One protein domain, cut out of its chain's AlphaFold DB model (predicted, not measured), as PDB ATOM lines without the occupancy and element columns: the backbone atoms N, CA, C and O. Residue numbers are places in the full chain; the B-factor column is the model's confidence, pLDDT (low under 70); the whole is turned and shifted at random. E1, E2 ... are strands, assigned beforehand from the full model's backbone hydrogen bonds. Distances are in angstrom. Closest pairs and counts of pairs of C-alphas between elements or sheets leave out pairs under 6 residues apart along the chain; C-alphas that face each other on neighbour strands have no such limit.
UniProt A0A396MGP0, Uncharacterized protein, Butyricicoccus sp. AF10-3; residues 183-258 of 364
ATOM      1  N   GLN A 183     154.616 104.220  84.967       92.94
ATOM      2  CA  GLN A 183     155.045 105.025  83.831       92.94
ATOM      3  C   GLN A 183     156.475 105.542  84.027       92.94
ATOM      4  O   GLN A 183     157.020 105.526  85.136       92.94
ATOM      5  N   TYR A 184     157.084 106.012  82.940       95.75
ATOM      6  CA  TYR A 184     158.487 106.423  82.894       95.75
ATOM      7  C   TYR A 184     158.647 107.703  82.085       95.75
ATOM      8  O   TYR A 184     157.896 107.947  81.140       95.75
ATOM      9  N   GLY A 185     159.647 108.505  82.435       97.25
ATOM     10  CA  GLY A 185     159.946 109.737  81.718       97.25
ATOM     11  C   GLY A 185     161.406 110.147  81.828       97.25
ATOM     12  O   GLY A 185     162.085 109.817  82.799       97.25
ATOM     13  N   TYR A 186     161.865 110.886  80.828       98.06
ATOM     14  CA  TYR A 186     163.141 111.592  80.816       98.06
ATOM     15  C   TYR A 186     162.881 113.098  80.849       98.06
ATOM     16  O   TYR A 186     162.133 113.594  80.006       98.06
ATOM     17  N   LEU A 187     163.458 113.819  81.811       97.88
ATOM     18  CA  LEU A 187     163.235 115.257  81.966       97.88
ATOM     19  C   LEU A 187     163.917 116.040  80.842       97.88
ATOM     20  O   LEU A 187     165.134 115.971  80.673       97.88
ATOM     21  N   LEU A 188     163.124 116.824  80.112       97.69
ATOM     22  CA  LEU A 188     163.596 117.730  79.061       97.69
ATOM     23  C   LEU A 188     163.985 119.108  79.617       97.69
ATOM     24  O   LEU A 188     164.808 119.812  79.031       97.69
ATOM     25  N   GLU A 189     163.424 119.474  80.769       97.44
ATOM     26  CA  GLU A 189     163.674 120.726  81.482       97.44
ATOM     27  C   GLU A 189     163.831 120.462  82.984       97.44
ATOM     28  O   GLU A 189     163.438 119.405  83.485       97.44
ATOM     29  N   ASP A 190     164.418 121.422  83.704       97.12
ATOM     30  CA  ASP A 190     164.497 121.361  85.162       97.12
ATOM     31  C   ASP A 190     163.079 121.356  85.743       97.12
ATOM     32  O   ASP A 190     162.223 122.146  85.333       97.12
ATOM     33  N   ALA A 191     162.824 120.482  86.716       96.31
ATOM     34  CA  ALA A 191     161.553 120.469  87.420       96.31
ATOM     35  C   ALA A 191     161.342 121.804  88.150       96.31
ATOM     36  O   ALA A 191     162.279 122.384  88.704       96.31
ATOM     37  N   TYR A 192     160.103 122.286  88.199       95.25
ATOM     38  CA  TYR A 192     159.781 123.564  88.836       95.25
ATOM     39  C   TYR A 192     158.461 123.503  89.590       95.25
ATOM     40  O   TYR A 192     157.562 122.730  89.271       95.25
ATOM     41  N   THR A 193     158.324 124.344  90.611       95.19
ATOM     42  CA  THR A 193     157.075 124.449  91.370       95.19
ATOM     43  C   THR A 193     156.097 125.406  90.697       95.19
ATOM     44  O   THR A 193     156.493 126.507  90.312       95.19
ATOM     45  N   THR A 194     154.820 125.041  90.628       94.56
ATOM     46  CA  THR A 194     153.732 125.872  90.084       94.56
ATOM     47  C   THR A 194     152.416 125.575  90.818       94.56
ATOM     48  O   THR A 194     152.415 124.865  91.827       94.56
ATOM     49  N   THR A 195     151.302 126.137  90.351       91.31
ATOM     50  CA  THR A 195     149.948 125.734  90.745       91.31
ATOM     51  C   THR A 195     149.219 125.060  89.587       91.31
ATOM     52  O   THR A 195     149.460 125.398  88.427       91.31
ATOM     53  N   GLN A 196     148.346 124.102  89.895       85.75
ATOM     54  CA  GLN A 196     147.583 123.335  88.910       85.75
ATOM     55  C   GLN A 196     146.155 123.074  89.419       85.75
ATOM     56  O   GLN A 196     145.917 122.977  90.620       85.75
ATOM     57  N   GLY A 197     145.194 122.964  88.497       74.75
ATOM     58  CA  GLY A 197     143.804 122.630  88.824       74.75
ATOM     59  C   GLY A 197     142.949 123.814  89.303       74.75
ATOM     60  O   GLY A 197     143.395 124.954  89.375       74.75
ATOM     61  N   ALA A 198     141.671 123.546  89.587       66.12
ATOM     62  CA  ALA A 198     140.679 124.576  89.927       66.12
ATOM     63  C   ALA A 198     140.856 125.189  91.331       66.12
ATOM     64  O   ALA A 198     140.293 126.249  91.604       66.12
ATOM     65  N   ASP A 199     141.601 124.515  92.209       70.25
ATOM     66  CA  ASP A 199     141.888 124.959  93.576       70.25
ATOM     67  C   ASP A 199     143.317 125.523  93.733       70.25
ATOM     68  O   ASP A 199     143.738 125.801  94.855       70.25
ATOM     69  N   ASP A 200     144.032 125.750  92.619       79.94
ATOM     70  CA  ASP A 200     145.419 126.235  92.593       79.94
ATOM     71  C   ASP A 200     146.357 125.392  93.482       79.94
ATOM     72  O   ASP A 200     147.175 125.921  94.250       79.94
ATOM     73  N   ASP A 201     146.244 124.064  93.379       83.00
ATOM     74  CA  ASP A 201     147.046 123.121  94.157       83.00
ATOM     75  C   ASP A 201     148.528 123.334  93.850       83.00
ATOM     76  O   ASP A 201     148.932 123.432  92.689       83.00
ATOM     77  N   LYS A 202     149.365 123.410  94.888       90.62
ATOM     78  CA  LYS A 202     150.815 123.543  94.709       90.62
ATOM     79  C   LYS A 202     151.386 122.222  94.215       90.62
ATOM     80  O   LYS A 202     151.220 121.198  94.874       90.62
ATOM     81  N   VAL A 203     152.132 122.267  93.120       92.38
ATOM     82  CA  VAL A 203     152.702 121.079  92.476       92.38
ATOM     83  C   VAL A 203     154.156 121.283  92.069       92.38
ATOM     84  O   VAL A 203     154.617 122.418  91.927       92.38
ATOM     85  N   ILE A 204     154.859 120.175  91.844       94.38
ATOM     86  CA  ILE A 204     156.092 120.109  91.060       94.38
ATOM     87  C   ILE A 204     155.714 119.652  89.649       94.38
ATOM     88  O   ILE A 204     155.091 118.606  89.483       94.38
ATOM     89  N   ALA A 205     156.071 120.441  88.641       96.12
ATOM     90  CA  ALA A 205     155.899 120.109  87.236       96.12
ATOM     91  C   ALA A 205     157.169 119.447  86.688       96.12
ATOM     92  O   ALA A 205     158.276 119.955  86.886       96.12
ATOM     93  N   TYR A 206     156.989 118.345  85.963       96.62
ATOM     94  CA  TYR A 206     158.046 117.627  85.260       96.62
ATOM     95  C   TYR A 206     157.718 117.602  83.768       96.62
ATOM     96  O   TYR A 206     156.804 116.888  83.346       96.62
ATOM     97  N   HIS A 207     158.450 118.379  82.966       97.75
ATOM     98  CA  HIS A 207     158.352 118.318  81.508       97.75
ATOM     99  C   HIS A 207     159.198 117.152  80.997       97.75
ATOM    100  O   HIS A 207     160.422 117.145  81.156       97.75
ATOM    101  N   ILE A 208     158.536 116.136  80.448       98.00
ATOM    102  CA  ILE A 208     159.135 114.832  80.183       98.00
ATOM    103  C   ILE A 208     158.890 114.329  78.764       98.00
ATOM    104  O   ILE A 208     157.852 114.565  78.145       98.00
ATOM    105  N   TRP A 209     159.851 113.539  78.295       98.25
ATOM    106  CA  TRP A 209     159.709 112.634  77.166       98.25
ATOM    107  C   TRP A 209     159.421 111.218  77.664       98.25
ATOM    108  O   TRP A 209     160.214 110.651  78.418       98.25
ATOM    109  N   THR A 210     158.303 110.631  77.236       96.38
ATOM    110  CA  THR A 210     157.890 109.268  77.629       96.38
ATOM    111  C   THR A 210     158.388 108.183  76.668       96.38
ATOM    112  O   THR A 210     158.081 107.006  76.846       96.38
ATOM    113  N   GLY A 211     159.124 108.567  75.618       95.56
ATOM    114  CA  GLY A 211     159.471 107.697  74.488       95.56
ATOM    115  C   GLY A 211     158.429 107.704  73.363       95.56
ATOM    116  O   GLY A 211     158.709 107.217  72.272       95.56
ATOM    117  N   SER A 212     157.242 108.263  73.607       93.62
ATOM    118  CA  SER A 212     156.172 108.385  72.607       93.62
ATOM    119  C   SER A 212     155.460 109.736  72.632       93.62
ATOM    120  O   SER A 212     154.934 110.171  71.608       93.62
ATOM    121  N   GLU A 213     155.457 110.414  73.779       95.06
ATOM    122  CA  GLU A 213     154.798 111.695  73.974       95.06
ATOM    123  C   GLU A 213     155.689 112.669  74.747       95.06
ATOM    124  O   GLU A 213     156.434 112.311  75.661       95.06
ATOM    125  N   ASP A 214     155.589 113.926  74.333       95.56
ATOM    126  CA  ASP A 214     156.180 115.088  74.973       95.56
ATOM    127  C   ASP A 214     155.083 115.748  75.815       95.56
ATOM    128  O   ASP A 214     154.089 116.229  75.265       95.56
ATOM    129  N   THR A 215     155.203 115.675  77.142       96.69
ATOM    130  CA  THR A 215     154.118 116.041  78.061       96.69
ATOM    131  C   THR A 215     154.640 116.570  79.392       96.69
ATOM    132  O   THR A 215     155.813 116.421  79.722       96.69
ATOM    133  N   THR A 216     153.769 117.200  80.178       97.19
ATOM    134  CA  THR A 216     154.086 117.648  81.541       97.19
ATOM    135  C   THR A 216     153.218 116.902  82.539       97.19
ATOM    136  O   THR A 216     151.994 116.919  82.425       97.19
ATOM    137  N   VAL A 217     153.854 116.280  83.530       95.25
ATOM    138  CA  VAL A 217     153.170 115.641  84.661       95.25
ATOM    139  C   VAL A 217     153.375 116.450  85.936       95.25
ATOM    140  O   VAL A 217     154.384 117.141  86.082       95.25
ATOM    141  N   TYR A 218     152.418 116.368  86.860       93.31
ATOM    142  CA  TYR A 218     152.382 117.199  88.063       93.31
ATOM    143  C   TYR A 218     152.319 116.330  89.321       93.31
ATOM    144  O   TYR A 218     151.365 115.576  89.490       93.31
ATOM    145  N   GLU A 219     153.308 116.434  90.206       91.19
ATOM    146  CA  GLU A 219     153.294 115.788  91.528       91.19
ATOM    147  C   GLU A 219     152.856 116.802  92.582       91.19
ATOM    148  O   GLU A 219     153.372 117.919  92.647       91.19
ATOM    149  N   GLU A 220     151.897 116.426  93.419       88.12
ATOM    150  CA  GLU A 220     151.366 117.326  94.439       88.12
ATOM    151  C   GLU A 220     152.372 117.590  95.557       88.12
ATOM    152  O   GLU A 220     152.977 116.676  96.120       88.12
ATOM    153  N   ILE A 221     152.520 118.864  95.923       86.62
ATOM    154  CA  ILE A 221     153.354 119.266  97.052       86.62
ATOM    155  C   ILE A 221     152.544 119.083  98.335       86.62
ATOM    156  O   ILE A 221     151.669 119.880  98.677       86.62
ATOM    157  N   GLY A 222     152.886 118.049  99.094       76.25
ATOM    158  CA  GLY A 222     152.265 117.739 100.373       76.25
ATOM    159  C   GLY A 222     152.784 116.422 100.941       76.25
ATOM    160  O   GLY A 222     153.415 115.625 100.249       76.25
ATOM    161  N   GLY A 223     152.543 116.180 102.233       72.25
ATOM    162  CA  GLY A 223     152.991 114.952 102.895       72.25
ATOM    163  C   GLY A 223     154.518 114.786 102.872       72.25
ATOM    164  O   GLY A 223     155.212 115.456 103.634       72.25
ATOM    165  N   ASN A 224     155.014 113.875 102.026       67.81
ATOM    166  CA  ASN A 224     156.430 113.502 101.902       67.81
ATOM    167  C   ASN A 224     157.169 114.185 100.731       67.81
ATOM    168  O   ASN A 224     158.386 114.022 100.612       67.81
ATOM    169  N   VAL A 225     156.461 114.930  99.877       79.56
ATOM    170  CA  VAL A 225     157.033 115.638  98.722       79.56
ATOM    171  C   VAL A 225     157.447 117.046  99.160       79.56
ATOM    172  O   VAL A 225     156.614 117.832  99.615       79.56
ATOM    173  N   ALA A 226     158.741 117.360  99.060       74.06
ATOM    174  CA  ALA A 226     159.322 118.626  99.507       74.06
ATOM    175  C   ALA A 226     159.822 119.472  98.324       74.06
ATOM    176  O   ALA A 226     160.292 118.942  97.322       74.06
ATOM    177  N   THR A 227     159.739 120.800  98.449       76.81
ATOM    178  CA  THR A 227     160.065 121.756  97.373       76.81
ATOM    179  C   THR A 227     161.555 122.050  97.212       76.81
ATOM    180  O   THR A 227     161.932 122.813  96.328       76.81
ATOM    181  N   ASP A 228     162.409 121.497  98.069       78.38
ATOM    182  CA  ASP A 228     163.859 121.708  98.059       78.38
ATOM    183  C   ASP A 228     164.618 120.684  97.199       78.38
ATOM    184  O   ASP A 228     165.839 120.778  97.074       78.38
ATOM    185  N   LYS A 229     163.914 119.717  96.597       78.75
ATOM    186  CA  LYS A 229     164.492 118.634  95.790       78.75
ATOM    187  C   LYS A 229     163.853 118.554  94.412       78.75
ATOM    188  O   LYS A 229     163.131 117.612  94.099       78.75
ATOM    189  N   LEU A 230     164.132 119.562  93.597       91.38
ATOM    190  CA  LEU A 230     163.747 119.573  92.191       91.38
ATOM    191  C   LEU A 230     164.776 118.786  91.381       91.38
ATOM    192  O   LEU A 230     165.980 118.969  91.551       91.38
ATOM    193  N   LEU A 231     164.287 117.879  90.540       93.56
ATOM    194  CA  LEU A 231     165.123 117.137  89.606       93.56
ATOM    195  C   LEU A 231     165.586 118.065  88.481       93.56
ATOM    196  O   LEU A 231     164.802 118.858  87.964       93.56
ATOM    197  N   GLU A 232     166.850 117.945  88.102       94.38
ATOM    198  CA  GLU A 232     167.413 118.666  86.962       94.38
ATOM    199  C   GLU A 232     167.053 117.954  85.653       94.38
ATOM    200  O   GLU A 232     166.782 116.744  85.628       94.38
ATOM    201  N   LYS A 233     167.066 118.702  84.549       96.19
ATOM    202  CA  LYS A 233     166.936 118.126  83.210       96.19
ATOM    203  C   LYS A 233     167.951 117.000  82.993       96.19
ATOM    204  O   LYS A 233     169.080 117.052  83.477       96.19
ATOM    205  N   GLY A 234     167.546 115.978  82.254       95.69
ATOM    206  CA  GLY A 234     168.319 114.748  82.092       95.69
ATOM    207  C   GLY A 234     168.074 113.687  83.163       95.69
ATOM    208  O   GLY A 234     168.474 112.535  82.993       95.69
ATOM    209  N   ALA A 235     167.360 114.016  84.244       96.19
ATOM    210  CA  ALA A 235     166.914 113.002  85.186       96.19
ATOM    211  C   ALA A 235     165.915 112.029  84.535       96.19
ATOM    212  O   ALA A 235     165.063 112.406  83.727       96.19
ATOM    213  N   VAL A 236     165.993 110.765  84.945       97.12
ATOM    214  CA  VAL A 236     165.029 109.721  84.585       97.12
ATOM    215  C   VAL A 236     164.114 109.438  85.764       97.12
ATOM    216  O   VAL A 236     164.574 109.260  86.892       97.12
ATOM    217  N   ILE A 237     162.815 109.376  85.502       96.38
ATOM    218  CA  ILE A 237     161.793 109.197  86.529       96.38
ATOM    219  C   ILE A 237     160.906 107.995  86.248       96.38
ATOM    220  O   ILE A 237     160.698 107.591  85.102       96.38
ATOM    221  N   ARG A 238     160.353 107.462  87.335       94.44
ATOM    222  CA  ARG A 238     159.322 106.432  87.347       94.44
ATOM    223  C   ARG A 238     158.196 106.883  88.266       94.44
ATOM    224  O   ARG A 238     158.463 107.345  89.374       94.44
ATOM    225  N   TYR A 239     156.958 106.774  87.804       92.25
ATOM    226  CA  TYR A 239     155.799 107.335  88.496       92.25
ATOM    227  C   TYR A 239     154.534 106.511  88.248       92.25
ATOM    228  O   TYR A 239     154.474 105.700  87.328       92.25
ATOM    229  N   GLU A 240     153.517 106.726  89.072       86.88
ATOM    230  CA  GLU A 240     152.168 106.187  88.892       86.88
ATOM    231  C   GLU A 240     151.205 107.352  88.624       86.88
ATOM    232  O   GLU A 240     151.356 108.438  89.189       86.88
ATOM    233  N   VAL A 241     150.213 107.136  87.758       83.38
ATOM    234  CA  VAL A 241     149.152 108.125  87.508       83.38
ATOM    235  C   VAL A 241     148.155 108.107  88.662       83.38
ATOM    236  O   VAL A 241     147.648 107.048  89.033       83.38
ATOM    237  N   ASP A 242     147.825 109.286  89.184       76.69
ATOM    238  CA  ASP A 242     146.889 109.465  90.289       76.69
ATOM    239  C   ASP A 242     145.867 110.583  90.009       76.69
ATOM    240  O   ASP A 242     145.892 111.677  90.578       76.69
ATOM    241  N   GLY A 243     144.938 110.300  89.093       75.38
ATOM    242  CA  GLY A 243     143.993 111.297  88.580       75.38
ATOM    243  C   GLY A 243     144.678 112.241  87.602       75.38
ATOM    244  O   GLY A 243     145.312 111.774  86.661       75.38
ATOM    245  N   ASP A 244     144.549 113.548  87.835       77.62
ATOM    246  CA  ASP A 244     145.225 114.592  87.045       77.62
ATOM    247  C   ASP A 244     146.696 114.805  87.462       77.62
ATOM    248  O   ASP A 244     147.423 115.576  86.836       77.62
ATOM    249  N   TYR A 245     147.126 114.127  88.527       86.00
ATOM    250  CA  TYR A 245     148.453 114.232  89.120       86.00
ATOM    251  C   TYR A 245     149.213 112.907  88.997       86.00
ATOM    252  O   TYR A 245     148.680 111.889  88.551       86.00
ATOM    253  N   VAL A 246     150.478 112.915  89.404       88.75
ATOM    254  CA  VAL A 246     151.322 111.725  89.511       88.75
ATOM    255  C   VAL A 246     151.855 111.563  90.927       88.75
ATOM    256  O   VAL A 246     152.020 112.531  91.666       88.75
ATOM    257  N   THR A 247     152.148 110.320  91.292       85.50
ATOM    258  CA  THR A 247     152.764 109.955  92.570       85.50
ATOM    259  C   THR A 247     153.985 109.073  92.341       85.50
ATOM    260  O   THR A 247     154.158 108.457  91.286       85.50
ATOM    261  N   ALA A 248     154.843 108.987  93.354       86.50
ATOM    262  CA  ALA A 248     155.878 107.970  93.409       86.50
ATOM    263  C   ALA A 248     155.262 106.565  93.400       86.50
ATOM    264  O   ALA A 248     154.172 106.361  93.944       86.50
ATOM    265  N   ILE A 249     156.000 105.595  92.857       84.25
ATOM    266  CA  ILE A 249     155.612 104.185  92.941       84.25
ATOM    267  C   ILE A 249     155.461 103.718  94.395       84.25
ATOM    268  O   ILE A 249     156.105 104.242  95.313       84.25
ATOM    269  N   SER A 250     154.652 102.680  94.602       75.50
ATOM    270  CA  SER A 250     154.419 102.119  95.936       75.50
ATOM    271  C   SER A 250     155.719 101.829  96.709       75.50
ATOM    272  O   SER A 250     156.653 101.195  96.215       75.50
ATOM    273  N   GLY A 251     155.787 102.314  97.954       74.94
ATOM    274  CA  GLY A 251     156.958 102.188  98.831       74.94
ATOM    275  C   GLY A 251     158.002 103.303  98.692       74.94
ATOM    276  O   GLY A 251     159.000 103.284  99.417       74.94
ATOM    277  N   LYS A 252     157.784 104.281  97.806       82.44
ATOM    278  CA  LYS A 252     158.607 105.490  97.675       82.44
ATOM    279  C   LYS A 252     157.882 106.711  98.233       82.44
ATOM    280  O   LYS A 252     156.658 106.772  98.262       82.44
ATOM    281  N   ASN A 253     158.664 107.676  98.708       76.56
ATOM    282  CA  ASN A 253     158.139 108.876  99.361       76.56
ATOM    283  C   ASN A 253     157.845 110.012  98.370       76.56
ATOM    284  O   ASN A 253     156.985 110.838  98.646       76.56
ATOM    285  N   SER A 254     158.580 110.057  97.257       83.44
ATOM    286  CA  SER A 254     158.398 110.989  96.138       83.44
ATOM    287  C   SER A 254     159.103 110.433  94.897       83.44
ATOM    288  O   SER A 254     159.981 109.568  95.030       83.44
ATOM    289  N   ILE A 255     158.739 110.920  93.710       88.94
ATOM    290  CA  ILE A 255     159.328 110.510  92.428       88.94
ATOM    291  C   ILE A 255     160.863 110.608  92.462       88.94
ATOM    292  O   ILE A 255     161.543 109.662  92.071       88.94
ATOM    293  N   PHE A 256     161.432 111.670  93.045       83.12
ATOM    294  CA  PHE A 256     162.893 111.843  93.136       83.12
ATOM    295  C   PHE A 256     163.608 110.824  94.048       83.12
ATOM    296  O   PHE A 256     164.835 110.756  94.058       83.12
ATOM    297  N   THR A 257     162.878 110.058  94.870       81.19
ATOM    298  CA  THR A 257     163.467 109.043  95.773       81.19
ATOM    299  C   THR A 257     163.640 107.674  95.119       81.19
ATOM    300  O   THR A 257     164.215 106.758  95.722       81.19
ATOM    301  N   ASP A 258     163.114 107.504  93.910       86.31
ATOM    302  CA  ASP A 258     163.371 106.331  93.098       86.31
ATOM    303  C   ASP A 258     164.527 106.607  92.138       86.31
ATOM    304  O   ASP A 258     164.638 107.693  91.581       86.31
TER     305      ASP A 258
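This is residues 183 to 258 of the 364 residues of an uncharacterized protein of Butyricicoccus sp. AF10-3 (UniProt A0A396MGP0). A small, nearly closed barrel is built from one strongly twisted sheet: the hairpin of E3 and E4 makes one side, E1 and E5 make the other, and E6 comes round from E5 to E4. E2 widens the sheet beside the first half of E3, while the long link of residues 221 to 235 loops round the outside from E4 to E5. The printed part has 76 residues with no named helix and six named strands, E1 to E6 in chain order; the class is all strand, though under half of the residues, 36, are in named elements. The sheet is branched, with E3 neighbour to E1, E2 and E4; the neighbour pairs E2 and E3, E3 and E4, E1 and E5, and E5 and E6 are antiparallel. The whole is compact, with a radius of gyration of the C-alphas of 11.3 A, and spans 31 by 27 by 23 A.

Begin at E3, residues 201 to 209, the strand with three neighbours. On one side of it look for E2, residues 192 to 196, beside residues 201 to 205, where N 194 and O 203 are 2.9 A apart, within hydrogen-bond range. On that same side, beside residues 207 to 209, stands E1, residues 183 to 187; N 186 and O 209 are within hydrogen-bond range at 2.9 A. On the other side of E3 is E4, residues 214 to 220, with N 206 and O 217 within range at 2.9 A. E2, E3 and E4 form a meander, each strand the antiparallel neighbour of the one before. Now go to the other side of E1 for E5, residues 236 to 242, where N 185 and O 237 are within range at 3.0 A. E5 and E6, residues 245 to 247, form a hairpin, with N 240 and O 247 within range at 2.9 A. E4 and E6 have 10 pairs of C-alphas within 8 A, the closest being those of Glu 219 and Val 246, 4.9 A apart. E3 and E5 are apart.

Find C-alpha 183 at (155.045, 105.025, 83.831), where E1 begins; it is 13.2 A long. E2 measures 12.2 A. Find C-alpha 201 at (147.046, 123.121, 94.157); from there E3, the longest strand by residues, runs 23.6 A. E4 measures 20.2 A and E5 19.0 A. E6 measures 7.0 A and ends at C-alpha 247, (152.764, 109.955, 92.570).

Look at Asp 199 and Gly 211 for the two C-alphas farthest apart, 31.2 A. The printed part has no cut. The link from E4 to E5, 15 residues, is long, and the other four are tight. The mean pLDDT of the printed part is 88.3; residues 198 and 224 are under 70.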